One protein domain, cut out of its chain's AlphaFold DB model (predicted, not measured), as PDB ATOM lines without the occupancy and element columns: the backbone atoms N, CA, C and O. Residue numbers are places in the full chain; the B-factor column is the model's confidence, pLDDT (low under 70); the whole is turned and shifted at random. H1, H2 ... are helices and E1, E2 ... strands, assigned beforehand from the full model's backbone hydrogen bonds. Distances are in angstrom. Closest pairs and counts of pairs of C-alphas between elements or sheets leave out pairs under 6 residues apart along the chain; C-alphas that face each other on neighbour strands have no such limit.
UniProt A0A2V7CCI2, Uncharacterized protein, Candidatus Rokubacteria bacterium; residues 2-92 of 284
ATOM      1  N   GLU A   2     -15.068  10.811 -35.093       66.56
ATOM      2  CA  GLU A   2     -13.634  10.532 -35.231       66.56
ATOM      3  C   GLU A   2     -12.899  11.811 -35.651       66.56
ATOM      4  O   GLU A   2     -13.396  12.572 -36.483       66.56
ATOM      5  N   THR A   3     -11.746  12.081 -35.038       74.69
ATOM      6  CA  THR A   3     -10.876  13.188 -35.450       74.69
ATOM      7  C   THR A   3     -10.284  12.844 -36.820       74.69
ATOM      8  O   THR A   3      -9.675  11.778 -36.927       74.69
ATOM      9  N   PRO A   4     -10.424  13.703 -37.850       83.81
ATOM     10  CA  PRO A   4      -9.897  13.412 -39.183       83.81
ATOM     11  C   PRO A   4      -8.386  13.173 -39.148       83.81
ATOM     12  O   PRO A   4      -7.681  13.769 -38.322       83.81
ATOM     13  N   ALA A   5      -7.869  12.357 -40.068       93.94
ATOM     14  CA  ALA A   5      -6.425  12.159 -40.189       93.94
ATOM     15  C   ALA A   5      -5.723  13.498 -40.491       93.94
ATOM     16  O   ALA A   5      -6.289  14.374 -41.147       93.94
ATOM     17  N   LEU A   6      -4.473  13.683 -40.044       95.81
ATOM     18  CA  LEU A   6      -3.753  14.952 -40.255       95.81
ATOM     19  C   LEU A   6      -3.648  15.326 -41.741       95.81
ATOM     20  O   LEU A   6      -3.713  16.502 -42.094       95.81
ATOM     21  N   SER A   7      -3.515  14.327 -42.615       94.94
ATOM     22  CA  SER A   7      -3.474  14.505 -44.067       94.94
ATOM     23  C   SER A   7      -4.790  15.053 -44.623       94.94
ATOM     24  O   SER A   7      -4.769  15.937 -45.481       94.94
ATOM     25  N   GLU A   8      -5.929  14.605 -44.099       95.31
ATOM     26  CA  GLU A   8      -7.254  15.122 -44.453       95.31
ATOM     27  C   GLU A   8      -7.437  16.551 -43.947       95.31
ATOM     28  O   GLU A   8      -7.831  17.424 -44.718       95.31
ATOM     29  N   GLN A   9      -7.069  16.825 -42.691       96.50
ATOM     30  CA  GLN A   9      -7.121  18.180 -42.132       96.50
ATOM     31  C   GLN A   9      -6.276  19.156 -42.959       96.50
ATOM     32  O   GLN A   9      -6.707  20.270 -43.260       96.50
ATOM     33  N   PHE A  10      -5.075  18.732 -43.360       97.25
ATOM     34  CA  PHE A  10      -4.187  19.548 -44.180       97.25
ATOM     35  C   PHE A  10      -4.741  19.755 -45.591       97.25
ATOM     36  O   PHE A  10      -4.707  20.871 -46.102       97.25
ATOM     37  N   LYS A  11      -5.320  18.719 -46.205       96.00
ATOM     38  CA  LYS A  11      -5.992  18.843 -47.501       96.00
ATOM     39  C   LYS A  11      -7.155  19.838 -47.436       96.00
ATOM     40  O   LYS A  11      -7.201  20.746 -48.261       96.00
ATOM     41  N   MET A  12      -8.023  19.733 -46.430       96.31
ATOM     42  CA  MET A  12      -9.138  20.666 -46.223       96.31
ATOM     43  C   MET A  12      -8.652  22.110 -46.039       96.31
ATOM     44  O   MET A  12      -9.252  23.046 -46.566       96.31
ATOM     45  N   LEU A  13      -7.547  22.303 -45.312       97.69
ATOM     46  CA  LEU A  13      -6.902  23.608 -45.157       97.69
ATOM     47  C   LEU A  13      -6.440  24.166 -46.508       97.69
ATOM     48  O   LEU A  13      -6.687  25.338 -46.792       97.69
ATOM     49  N   LEU A  14      -5.790  23.349 -47.345       97.81
ATOM     50  CA  LEU A  14      -5.345  23.771 -48.674       97.81
ATOM     51  C   LEU A  14      -6.527  24.082 -49.601       97.81
ATOM     52  O   LEU A  14      -6.493  25.094 -50.290       97.81
ATOM     53  N   GLU A  15      -7.578  23.265 -49.602       97.69
ATOM     54  CA  GLU A  15      -8.785  23.493 -50.410       97.69
ATOM     55  C   GLU A  15      -9.491  24.791 -50.006       97.69
ATOM     56  O   GLU A  15      -9.801  25.628 -50.854       97.69
ATOM     57  N   ARG A  16      -9.648  25.024 -48.698       98.12
ATOM     58  CA  ARG A  16     -10.161  26.296 -48.184       98.12
ATOM     59  C   ARG A  16      -9.270  27.468 -48.601       98.12
ATOM     60  O   ARG A  16      -9.776  28.492 -49.050       98.12
ATOM     61  N   GLY A  17      -7.951  27.333 -48.475       98.00
ATOM     62  CA  GLY A  17      -7.014  28.370 -48.899       98.00
ATOM     63  C   GLY A  17      -7.082  28.662 -50.398       98.00
ATOM     64  O   GLY A  17      -6.977  29.817 -50.801       98.00
ATOM     65  N   ALA A  18      -7.292  27.639 -51.226       98.00
ATOM     66  CA  ALA A  18      -7.436  27.786 -52.668       98.00
ATOM     67  C   ALA A  18      -8.727  28.535 -53.034       98.00
ATOM     68  O   ALA A  18      -8.697  29.434 -53.878       98.00
ATOM     69  N   GLN A  19      -9.824  28.240 -52.330       98.31
ATOM     70  CA  GLN A  19     -11.085  28.972 -52.435       98.31
ATOM     71  C   GLN A  19     -10.917  30.452 -52.068       98.31
ATOM     72  O   GLN A  19     -11.281  31.331 -52.847       98.31
ATOM     73  N   GLU A  20     -10.282  30.739 -50.933       98.06
ATOM     74  CA  GLU A  20     -10.004  32.112 -50.495       98.06
ATOM     75  C   GLU A  20      -9.100  32.859 -51.501       98.06
ATOM     76  O   GLU A  20      -9.352  34.019 -51.829       98.06
ATOM     77  N   LEU A  21      -8.078  32.193 -52.059       96.62
ATOM     78  CA  LEU A  21      -7.222  32.777 -53.100       96.62
ATOM     79  C   LEU A  21      -7.985  33.090 -54.388       96.62
ATOM     80  O   LEU A  21      -7.695  34.112 -55.019       96.62
ATOM     81  N   PHE A  22      -8.916  32.225 -54.795       97.62
ATOM     82  CA  PHE A  22      -9.760  32.446 -55.964       97.62
ATOM     83  C   PHE A  22     -10.708  33.628 -55.753       97.62
ATOM     84  O   PHE A  22     -10.768  34.499 -56.616       97.62
ATOM     85  N   GLU A  23     -11.376  33.720 -54.601       97.44
ATOM     86  CA  GLU A  23     -12.244  34.856 -54.252       97.44
ATOM     87  C   GLU A  23     -11.497  36.190 -54.395       97.44
ATOM     88  O   GLU A  23     -11.953  37.109 -55.085       97.44
ATOM     89  N   ASP A  24     -10.283  36.246 -53.847       95.31
ATOM     90  CA  ASP A  24      -9.445  37.442 -53.856       95.31
ATOM     91  C   ASP A  24      -8.839  37.734 -55.252       95.31
ATOM     92  O   ASP A  24      -8.316  38.824 -55.499       95.31
ATOM     93  N   ASN A  25      -8.869  36.773 -56.191       94.94
ATOM     94  CA  ASN A  25      -8.169  36.865 -57.479       94.94
ATOM     95  C   ASN A  25      -8.936  36.279 -58.683       94.94
ATOM     96  O   ASN A  25      -8.304  35.850 -59.654       94.94
ATOM     97  N   HIS A  26     -10.268  36.293 -58.672       94.31
ATOM     98  CA  HIS A  26     -11.116  35.674 -59.706       94.31
ATOM     99  C   HIS A  26     -10.838  36.192 -61.132       94.31
ATOM    100  O   HIS A  26     -11.010  35.478 -62.112       94.31
ATOM    101  N   HIS A  27     -10.326  37.417 -61.275       95.69
ATOM    102  CA  HIS A  27      -9.917  37.993 -62.563       95.69
ATOM    103  C   HIS A  27      -8.598  37.411 -63.121       95.69
ATOM    104  O   HIS A  27      -8.210  37.711 -64.249       95.69
ATOM    105  N   ARG A  28      -7.868  36.606 -62.336       94.38
ATOM    106  CA  ARG A  28      -6.553  36.028 -62.685       94.38
ATOM    107  C   ARG A  28      -6.519  34.502 -62.620       94.38
ATOM    108  O   ARG A  28      -5.477  33.929 -62.932       94.38
ATOM    109  N   MET A  29      -7.595  33.866 -62.169       97.19
ATOM    110  CA  MET A  29      -7.713  32.420 -61.964       97.19
ATOM    111  C   MET A  29      -9.049  31.949 -62.525       97.19
ATOM    112  O   MET A  29     -10.048  32.635 -62.364       97.19
ATOM    113  N   ALA A  30      -9.071  30.789 -63.176       96.44
ATOM    114  CA  ALA A  30     -10.289  30.221 -63.746       96.44
ATOM    115  C   ALA A  30     -11.175  29.530 -62.695       96.44
ATOM    116  O   ALA A  30     -12.395  29.540 -62.832       96.44
ATOM    117  N   CYS A  31     -10.575  28.941 -61.659       96.38
ATOM    118  CA  CYS A  31     -11.270  28.243 -60.579       96.38
ATOM    119  C   CYS A  31     -10.417  28.207 -59.297       96.38
ATOM    120  O   CYS A  31      -9.280  28.692 -59.274       96.38
ATOM    121  N   ALA A  32     -10.981  27.621 -58.240       96.81
ATOM    122  CA  ALA A  32     -10.342  27.390 -56.946       96.81
ATOM    123  C   ALA A  32      -9.670  26.010 -56.823       96.81
ATOM    124  O   ALA A  32      -9.221  25.648 -55.737       96.81
ATOM    125  N   ASP A  33      -9.602  25.225 -57.900       96.81
ATOM    126  CA  ASP A  33      -9.146  23.838 -57.809       96.81
ATOM    127  C   ASP A  33      -7.685  23.747 -57.364       96.81
ATOM    128  O   ASP A  33      -6.815  24.491 -57.829       96.81
ATOM    129  N   LEU A  34      -7.402  22.791 -56.481       95.31
ATOM    130  CA  LEU A  34      -6.046  22.436 -56.092       95.31
ATOM    131  C   LEU A  34      -5.516  21.354 -57.034       95.31
ATOM    132  O   LEU A  34      -6.046  20.245 -57.090       95.31
ATOM    133  N   PHE A  35      -4.428  21.643 -57.746       94.12
ATOM    134  CA  PHE A  35      -3.775  20.635 -58.570       94.12
ATOM    135  C   PHE A  35      -3.210  19.504 -57.717       94.12
ATOM    136  O   PHE A  35      -2.529  19.742 -56.715       94.12
ATOM    137  N   THR A  36      -3.421  18.267 -58.172       87.69
ATOM    138  CA  THR A  36      -2.857  17.077 -57.533       87.69
ATOM    139  C   THR A  36      -1.341  17.200 -57.429       87.69
ATOM    140  O   THR A  36      -0.626  17.306 -58.430       87.69
ATOM    141  N   SER A  37      -0.843  17.172 -56.196       84.38
ATOM    142  CA  SER A  37       0.587  17.150 -55.921       84.38
ATOM    143  C   SER A  37       1.138  15.742 -56.131       84.38
ATOM    144  O   SER A  37       0.570  14.768 -55.645       84.38
ATOM    145  N   ARG A  38       2.281  15.637 -56.816       87.25
ATOM    146  CA  ARG A  38       3.089  14.404 -56.851       87.25
ATOM    147  C   ARG A  38       4.091  14.329 -55.694       87.25
ATOM    148  O   ARG A  38       4.829  13.357 -55.593       87.25
ATOM    149  N   HIS A  39       4.174  15.377 -54.877       87.31
ATOM    150  CA  HIS A  39       5.124  15.467 -53.775       87.31
ATOM    151  C   HIS A  39       4.590  14.768 -52.530       87.31
ATOM    152  O   HIS A  39       3.410  14.895 -52.203       87.31
ATOM    153  N   THR A  40       5.487  14.086 -51.824       89.75
ATOM    154  CA  THR A  40       5.202  13.441 -50.544       89.75
ATOM    155  C   THR A  40       4.770  14.468 -49.501       89.75
ATOM    156  O   THR A  40       5.439  15.481 -49.298       89.75
ATOM    157  N   ILE A  41       3.665  14.176 -48.818       92.94
ATOM    158  CA  ILE A  41       3.214  14.865 -47.607       92.94
ATOM    159  C   ILE A  41       3.385  13.850 -46.481       92.94
ATOM    160  O   ILE A  41       2.677  12.849 -46.453       92.94
ATOM    161  N   ALA A  42       4.378  14.057 -45.620       94.38
ATOM    162  CA  ALA A  42       4.713  13.100 -44.575       94.38
ATOM    163  C   ALA A  42       3.974  13.399 -43.267       94.38
ATOM    164  O   ALA A  42       3.891  14.554 -42.849       94.38
ATOM    165  N   ASP A  43       3.520  12.350 -42.579       95.81
ATOM    166  CA  ASP A  43       2.763  12.478 -41.327       95.81
ATOM    167  C   ASP A  43       3.545  13.191 -40.221       95.81
ATOM    168  O   ASP A  43       2.976  13.989 -39.482       95.81
ATOM    169  N   ASP A  44       4.857  12.967 -40.120       95.38
ATOM    170  CA  ASP A  44       5.679  13.625 -39.099       95.38
ATOM    171  C   ASP A  44       5.898  15.122 -39.401       95.38
ATOM    172  O   ASP A  44       5.968  15.944 -38.486       95.38
ATOM    173  N   ASP A  45       5.912  15.512 -40.683       97.69
ATOM    174  CA  ASP A  45       5.916  16.928 -41.062       97.69
ATOM    175  C   ASP A  45       4.560  17.578 -40.757       97.69
ATOM    176  O   ASP A  45       4.513  18.690 -40.231       97.69
ATOM    177  N   LEU A  46       3.455  16.870 -41.014       98.00
ATOM    178  CA  LEU A  46       2.114  17.326 -40.649       98.00
ATOM    179  C   LEU A  46       1.962  17.478 -39.134       98.00
ATOM    180  O   LEU A  46       1.466  18.505 -38.672       98.00
ATOM    181  N   ARG A  47       2.431  16.500 -38.351       97.88
ATOM    182  CA  ARG A  47       2.421  16.558 -36.882       97.88
ATOM    183  C   ARG A  47       3.098  17.833 -36.395       97.88
ATOM    184  O   ARG A  47       2.522  18.554 -35.586       97.88
ATOM    185  N   ARG A  48       4.290  18.144 -36.914       98.25
ATOM    186  CA  ARG A  48       5.020  19.366 -36.548       98.25
ATOM    187  C   ARG A  48       4.373  20.635 -37.089       98.25
ATOM    188  O   ARG A  48       4.373  21.643 -36.393       98.25
ATOM    189  N   PHE A  49       3.776  20.602 -38.276       98.38
ATOM    190  CA  PHE A  49       3.002  21.725 -38.798       98.38
ATOM    191  C   PHE A  49       1.842  22.085 -37.860       98.38
ATOM    192  O   PHE A  49       1.749  23.228 -37.415       98.38
ATOM    193  N   PHE A  50       1.011  21.108 -37.485       98.31
ATOM    194  CA  PHE A  50      -0.115  21.329 -36.573       98.31
ATOM    195  C   PHE A  50       0.334  21.680 -35.150       98.31
ATOM    196  O   PHE A  50      -0.271  22.555 -34.531       98.31
ATOM    197  N   LEU A  51       1.435  21.098 -34.661       98.06
ATOM    198  CA  LEU A  51       2.075  21.526 -33.413       98.06
ATOM    199  C   LEU A  51       2.489  23.006 -33.487       98.06
ATOM    200  O   LEU A  51       2.235  23.781 -32.567       98.06
ATOM    201  N   GLY A  52       3.072  23.428 -34.609       98.19
ATOM    202  CA  GLY A  52       3.450  24.816 -34.856       98.19
ATOM    203  C   GLY A  52       2.265  25.777 -34.795       98.19
ATOM    204  O   GLY A  52       2.403  26.859 -34.219       98.19
ATOM    205  N   LEU A  53       1.108  25.374 -35.330       98.06
ATOM    206  CA  LEU A  53      -0.141  26.135 -35.228       98.06
ATOM    207  C   LEU A  53      -0.647  26.204 -33.786       98.06
ATOM    208  O   LEU A  53      -0.980  27.284 -33.305       98.06
ATOM    209  N   GLN A  54      -0.665  25.067 -33.087       97.56
ATOM    210  CA  GLN A  54      -1.119  24.971 -31.699       97.56
ATOM    211  C   GLN A  54      -0.308  25.878 -30.764       97.56
ATOM    212  O   GLN A  54      -0.874  26.524 -29.885       97.56
ATOM    213  N   HIS A  55       1.009  25.954 -30.965       96.62
ATOM    214  CA  HIS A  55       1.914  26.759 -30.142       96.62
ATOM    215  C   HIS A  55       2.146  28.181 -30.679       96.62
ATOM    216  O   HIS A  55       2.966  28.914 -30.129       96.62
ATOM    217  N   GLY A  56       1.482  28.579 -31.770       96.38
ATOM    218  CA  GLY A  56       1.656  29.900 -32.387       96.38
ATOM    219  C   GLY A  56       3.055  30.155 -32.965       96.38
ATOM    220  O   GLY A  56       3.397  31.294 -33.281       96.38
ATOM    221  N   THR A  57       3.871  29.109 -33.128       97.06
ATOM    222  CA  THR A  57       5.168  29.181 -33.826       97.06
ATOM    223  C   THR A  57       4.964  29.462 -35.317       97.06
ATOM    224  O   THR A  57       5.777  30.137 -35.953       97.06
ATOM    225  N   VAL A  58       3.836  28.988 -35.848       98.06
ATOM    226  CA  VAL A  58       3.316  29.284 -37.179       98.06
ATOM    227  C   VAL A  58       1.894  29.803 -37.015       98.06
ATOM    228  O   VAL A  58       1.132  29.290 -36.201       98.06
ATOM    229  N   THR A  59       1.514  30.810 -37.793       98.00
ATOM    230  CA  THR A  59       0.127  31.294 -37.846       98.00
ATOM    231  C   THR A  59      -0.366  31.284 -39.280       98.00
ATOM    232  O   THR A  59       0.377  31.648 -40.192       98.00
ATOM    233  N   LEU A  60      -1.614  30.861 -39.483       97.69
ATOM    234  CA  LEU A  60      -2.271  30.889 -40.785       97.69
ATOM    235  C   LEU A  60      -3.070  32.172 -40.957       97.69
ATOM    236  O   LEU A  60      -3.688  32.684 -40.027       97.69
ATOM    237  N   VAL A  61      -3.073  32.649 -42.189       96.44
ATOM    238  CA  VAL A  61      -3.850  33.777 -42.678       96.44
ATOM    239  C   VAL A  61      -4.618  33.301 -43.911       96.44
ATOM    240  O   VAL A  61      -4.310  32.259 -44.502       96.44
ATOM    241  N   ARG A  62      -5.635  34.070 -44.293       96.44
ATOM    242  CA  ARG A  62      -6.455  33.839 -45.481       96.44
ATOM    243  C   ARG A  62      -5.608  33.523 -46.726       96.44
ATOM    244  O   ARG A  62      -4.537  34.097 -46.929       96.44
ATOM    245  N   GLY A  63      -6.098  32.603 -47.551       96.62
ATOM    246  CA  GLY A  63      -5.452  32.133 -48.773       96.62
ATOM    247  C   GLY A  63      -4.359  31.086 -48.539       96.62
ATOM    248  O   GLY A  63      -3.414  31.011 -49.324       96.62
ATOM    249  N   ALA A  64      -4.430  30.345 -47.423       97.44
ATOM    250  CA  ALA A  64      -3.354  29.471 -46.928       97.44
ATOM    251  C   ALA A  64      -1.982  30.175 -46.876       97.44
ATOM    252  O   ALA A  64      -0.924  29.582 -47.134       97.44
ATOM    253  N   ARG A  65      -2.007  31.472 -46.552       97.75
ATOM    254  CA  ARG A  65      -0.807  32.247 -46.252       97.75
ATOM    255  C   ARG A  65      -0.391  31.971 -44.820       97.75
ATOM    256  O   ARG A  65      -1.224  31.633 -43.984       97.75
ATOM    257  N   PHE A  66       0.889  32.114 -44.518       97.88
ATOM    258  CA  PHE A  66       1.380  31.880 -43.168       97.88
ATOM    259  C   PHE A  66       2.472  32.858 -42.763       97.88
ATOM    260  O   PHE A  66       3.158  33.462 -43.594       97.88
ATOM    261  N   ASN A  67       2.619  32.999 -41.454       97.62
ATOM    262  CA  ASN A  67       3.758  33.633 -40.817       97.62
ATOM    263  C   ASN A  67       4.456  32.636 -39.902       97.62
ATOM    264  O   ASN A  67       3.817  31.760 -39.323       97.62
ATOM    265  N   THR A  68       5.744  32.860 -39.698       96.75
ATOM    266  CA  THR A  68       6.532  32.281 -38.615       96.75
ATOM    267  C   THR A  68       6.783  33.328 -37.536       96.75
ATOM    268  O   THR A  68       6.698  34.537 -37.789       96.75
ATOM    269  N   LEU A  69       7.079  32.871 -36.320       93.31
ATOM    270  CA  LEU A  69       7.253  33.730 -35.145       93.31
ATOM    271  C   LEU A  69       8.342  34.808 -35.324       93.31
ATOM    272  O   LEU A  69       8.258  35.900 -34.743       93.31
ATOM    273  N   ASP A  70       9.367  34.520 -36.131       90.31
ATOM    274  CA  ASP A  70      10.463  35.453 -36.378       90.31
ATOM    275  C   ASP A  70      10.025  36.664 -37.215       90.31
ATOM    276  O   ASP A  70      10.547  37.762 -37.001       90.31
ATOM    277  N   ARG A  71       9.062  36.511 -38.143       87.00
ATOM    278  CA  ARG A  71       8.697  37.562 -39.122       87.00
ATOM    279  C   ARG A  71       7.206  37.624 -39.468       87.00
ATOM    280  O   ARG A  71       6.842  37.464 -40.640       87.00
ATOM    281  N   PRO A  72       6.335  37.931 -38.499       91.81
ATOM    282  CA  PRO A  72       4.921  38.099 -38.777       91.81
ATOM    283  C   PRO A  72       4.647  39.353 -39.614       91.81
ATOM    284  O   PRO A  72       5.178  40.431 -39.348       91.81
ATOM    285  N   VAL A  73       3.772  39.219 -40.612       94.06
ATOM    286  CA  VAL A  73       3.125  40.344 -41.304       94.06
ATOM    287  C   VAL A  73       1.616  40.120 -41.334       94.06
ATOM    288  O   VAL A  73       1.158  38.982 -41.423       94.06
ATOM    289  N   ALA A  74       0.828  41.197 -41.290       93.50
ATOM    290  CA  ALA A  74      -0.630  41.109 -41.153       93.50
ATOM    291  C   ALA A  74      -1.304  40.230 -42.227       93.50
ATOM    292  O   ALA A  74      -2.252  39.511 -41.938       93.50
ATOM    293  N   VAL A  75      -0.777  40.250 -43.454       93.31
ATOM    294  CA  VAL A  75      -1.341  39.530 -44.610       93.31
ATOM    295  C   VAL A  75      -0.753  38.130 -44.827       93.31
ATOM    296  O   VAL A  75      -1.056  37.486 -45.824       93.31
ATOM    297  N   GLY A  76       0.120  37.654 -43.938       95.12
ATOM    298  CA  GLY A  76       0.877  36.420 -44.145       95.12
ATOM    299  C   GLY A  76       2.048  36.607 -45.117       95.12
ATOM    300  O   GLY A  76       1.904  37.140 -46.226       95.12
ATOM    301  N   ARG A  77       3.235  36.185 -44.686       95.31
ATOM    302  CA  ARG A  77       4.496  36.431 -45.390       95.31
ATOM    303  C   ARG A  77       4.742  35.443 -46.526       95.31
ATOM    304  O   ARG A  77       5.127  35.869 -47.613       95.31
ATOM    305  N   TRP A  78       4.465  34.168 -46.290       96.50
ATOM    306  CA  TRP A  78       4.617  33.085 -47.264       96.50
ATOM    307  C   TRP A  78       3.263  32.449 -47.576       96.50
ATOM    308  O   TRP A  78       2.259  32.766 -46.937       96.50
ATOM    309  N   GLY A  79       3.218  31.568 -48.575       96.56
ATOM    310  CA  GLY A  79       1.999  30.866 -48.976       96.56
ATOM    311  C   GLY A  79       2.254  29.388 -49.212       96.56
ATOM    312  O   GLY A  79       3.164  29.034 -49.958       96.56
ATOM    313  N   LEU A  80       1.418  28.526 -48.629       97.56
ATOM    314  CA  LEU A  80       1.408  27.090 -48.940       97.56
ATOM    315  C   LEU A  80       0.903  26.816 -50.363       97.56
ATOM    316  O   LEU A  80       1.094  25.722 -50.888       97.56
ATOM    317  N   LEU A  81       0.280  27.813 -50.994       97.44
ATOM    318  CA  LEU A  81      -0.269  27.746 -52.337       97.44
ATOM    319  C   LEU A  81       0.341  28.826 -53.234       97.44
ATOM    320  O   LEU A  81       0.532  29.971 -52.824       97.44
ATOM    321  N   SER A  82       0.588  28.461 -54.486       95.06
ATOM    322  CA  SER A  82       0.867  29.376 -55.589       95.06
ATOM    323  C   SER A  82      -0.348  29.459 -56.505       95.06
ATOM    324  O   SER A  82      -0.962  28.440 -56.826       95.06
ATOM    325  N   ARG A  83      -0.689  30.672 -56.950       94.44
ATOM    326  CA  ARG A  83      -1.769  30.884 -57.923       94.44
ATOM    327  C   ARG A  83      -1.281  30.585 -59.336       94.44
ATOM    328  O   ARG A  83      -0.230  31.078 -59.742       94.44
ATOM    329  N   GLU A  84      -2.099  29.889 -60.109       94.19
ATOM    330  CA  GLU A  84      -1.919  29.666 -61.542       94.19
ATOM    331  C   GLU A  84      -3.212  30.002 -62.294       94.19
ATOM    332  O   GLU A  84      -4.289  30.080 -61.707       94.19
ATOM    333  N   LYS A  85      -3.135  30.205 -63.617       92.94
ATOM    334  CA  LYS A  85      -4.318  30.581 -64.415       92.94
ATOM    335  C   LYS A  85      -5.468  29.576 -64.256       92.94
ATOM    336  O   LYS A  85      -6.621  29.983 -64.270       92.94
ATOM    337  N   GLY A  86      -5.157  28.289 -64.119       94.88
ATOM    338  CA  GLY A  86      -6.143  27.211 -64.020       94.88
ATOM    339  C   GLY A  86      -6.490  26.754 -62.603       94.88
ATOM    340  O   GLY A  86      -7.159  25.740 -62.498       94.88
ATOM    341  N   GLY A  87      -6.005  27.412 -61.543       95.69
ATOM    342  CA  GLY A  87      -6.225  26.962 -60.163       95.69
ATOM    343  C   GLY A  87      -5.052  27.273 -59.233       95.69
ATOM    344  O   GLY A  87      -4.329  28.254 -59.420       95.69
ATOM    345  N   CYS A  88      -4.850  26.430 -58.227       97.00
ATOM    346  CA  CYS A  88      -3.789  26.554 -57.232       97.00
ATOM    347  C   CYS A  88      -2.820  25.370 -57.280       97.00
ATOM    348  O   CYS A  88      -3.217  24.220 -57.464       97.00
ATOM    349  N   ARG A  89      -1.535  25.635 -57.028       96.19
ATOM    350  CA  ARG A  89      -0.506  24.610 -56.823       96.19
ATOM    351  C   ARG A  89      -0.006  24.638 -55.388       96.19
ATOM    352  O   ARG A  89       0.319  25.701 -54.873       96.19
ATOM    353  N   TYR A  90       0.122  23.468 -54.773       95.56
ATOM    354  CA  TYR A  90       0.770  23.319 -53.475       95.56
ATOM    355  C   TYR A  90       2.295  23.518 -53.564       95.56
ATOM    356  O   TYR A  90       2.972  22.887 -54.379       95.56
ATOM    357  N   ASN A  91       2.832  24.381 -52.702       94.62
ATOM    358  CA  ASN A  91       4.260  24.660 -52.571       94.62
ATOM    359  C   ASN A  91       4.909  23.631 -51.635       94.62
ATOM    360  O   ASN A  91       5.010  23.840 -50.426       94.62
ATOM    361  N   ALA A  92       5.348  22.511 -52.209       91.44
ATOM    362  CA  ALA A  92       5.770  21.329 -51.457       91.44
ATOM    363  C   ALA A  92       7.033  21.485 -50.595       91.44
ATOM    364  O   ALA A  92       7.278  20.642 -49.737       91.44
TER     365      ALA A  92
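AT A GLANCE: This is residues 2 to 92 of the 284 residues of an uncharacterized protein of Candidatus Rokubacteria bacterium (UniProt A0A2V7CCI2). Two small strand hairpins, E1-E2 and E3-E4, sit with two helices that form a V: H1 and H2 meet near their first residues, E3-E4 packs on the later half of H1, and E1-E2 follows the far end of H2. The 91 printed residues hold H1 H2 E1 E2 E3 E4 in that order, both sheets antiparallel, class mixed. It is compact, radius of gyration of the C-alphas 13.3 A, spans 36 by 30 by 24 A.

IN THESE COORDINATES: E3 is residues 81 to 84, E4 87 to 90, E1 58 to 61, E2 65 to 68. H1, residues 6 to 25, measures 28.2 A from C-alpha 6 at (-3.753, 14.952, -40.255); H2, residues 43 to 54, 16.2 A. E4 ends at C-alpha 90, (0.770, 23.319, -53.475).

HOW THE PARTS SIT: Hairpin E3 and E4 has N 82 and O 89 at 2.8 A; hairpin E1 and E2 has N 61 and O 65 at 2.8 A, both within hydrogen-bond range. The closest C-alphas of H1 and E4 are Ala 18 and Cys 88, 6.0 A; of H2 and E1, Gly 52 and Val 58, 5.0 A. H1, with residues 6 to 10 alone, touches H2, closest C-alphas Leu 6 and Leu 46, 6.3 A, at a steep tilt of 62 degrees, the same way. H1 and E1 are apart. In H1 and H2 every O i to N i+4 pair is within hydrogen-bond range.

THE WHOLE: The C-alphas farthest apart, Glu 2 and His 27, are 38.9 A apart. The printed part has no cut; links H1 to H2 and E2 to E3 are long. Residue 2 alone has pLDDT under 70.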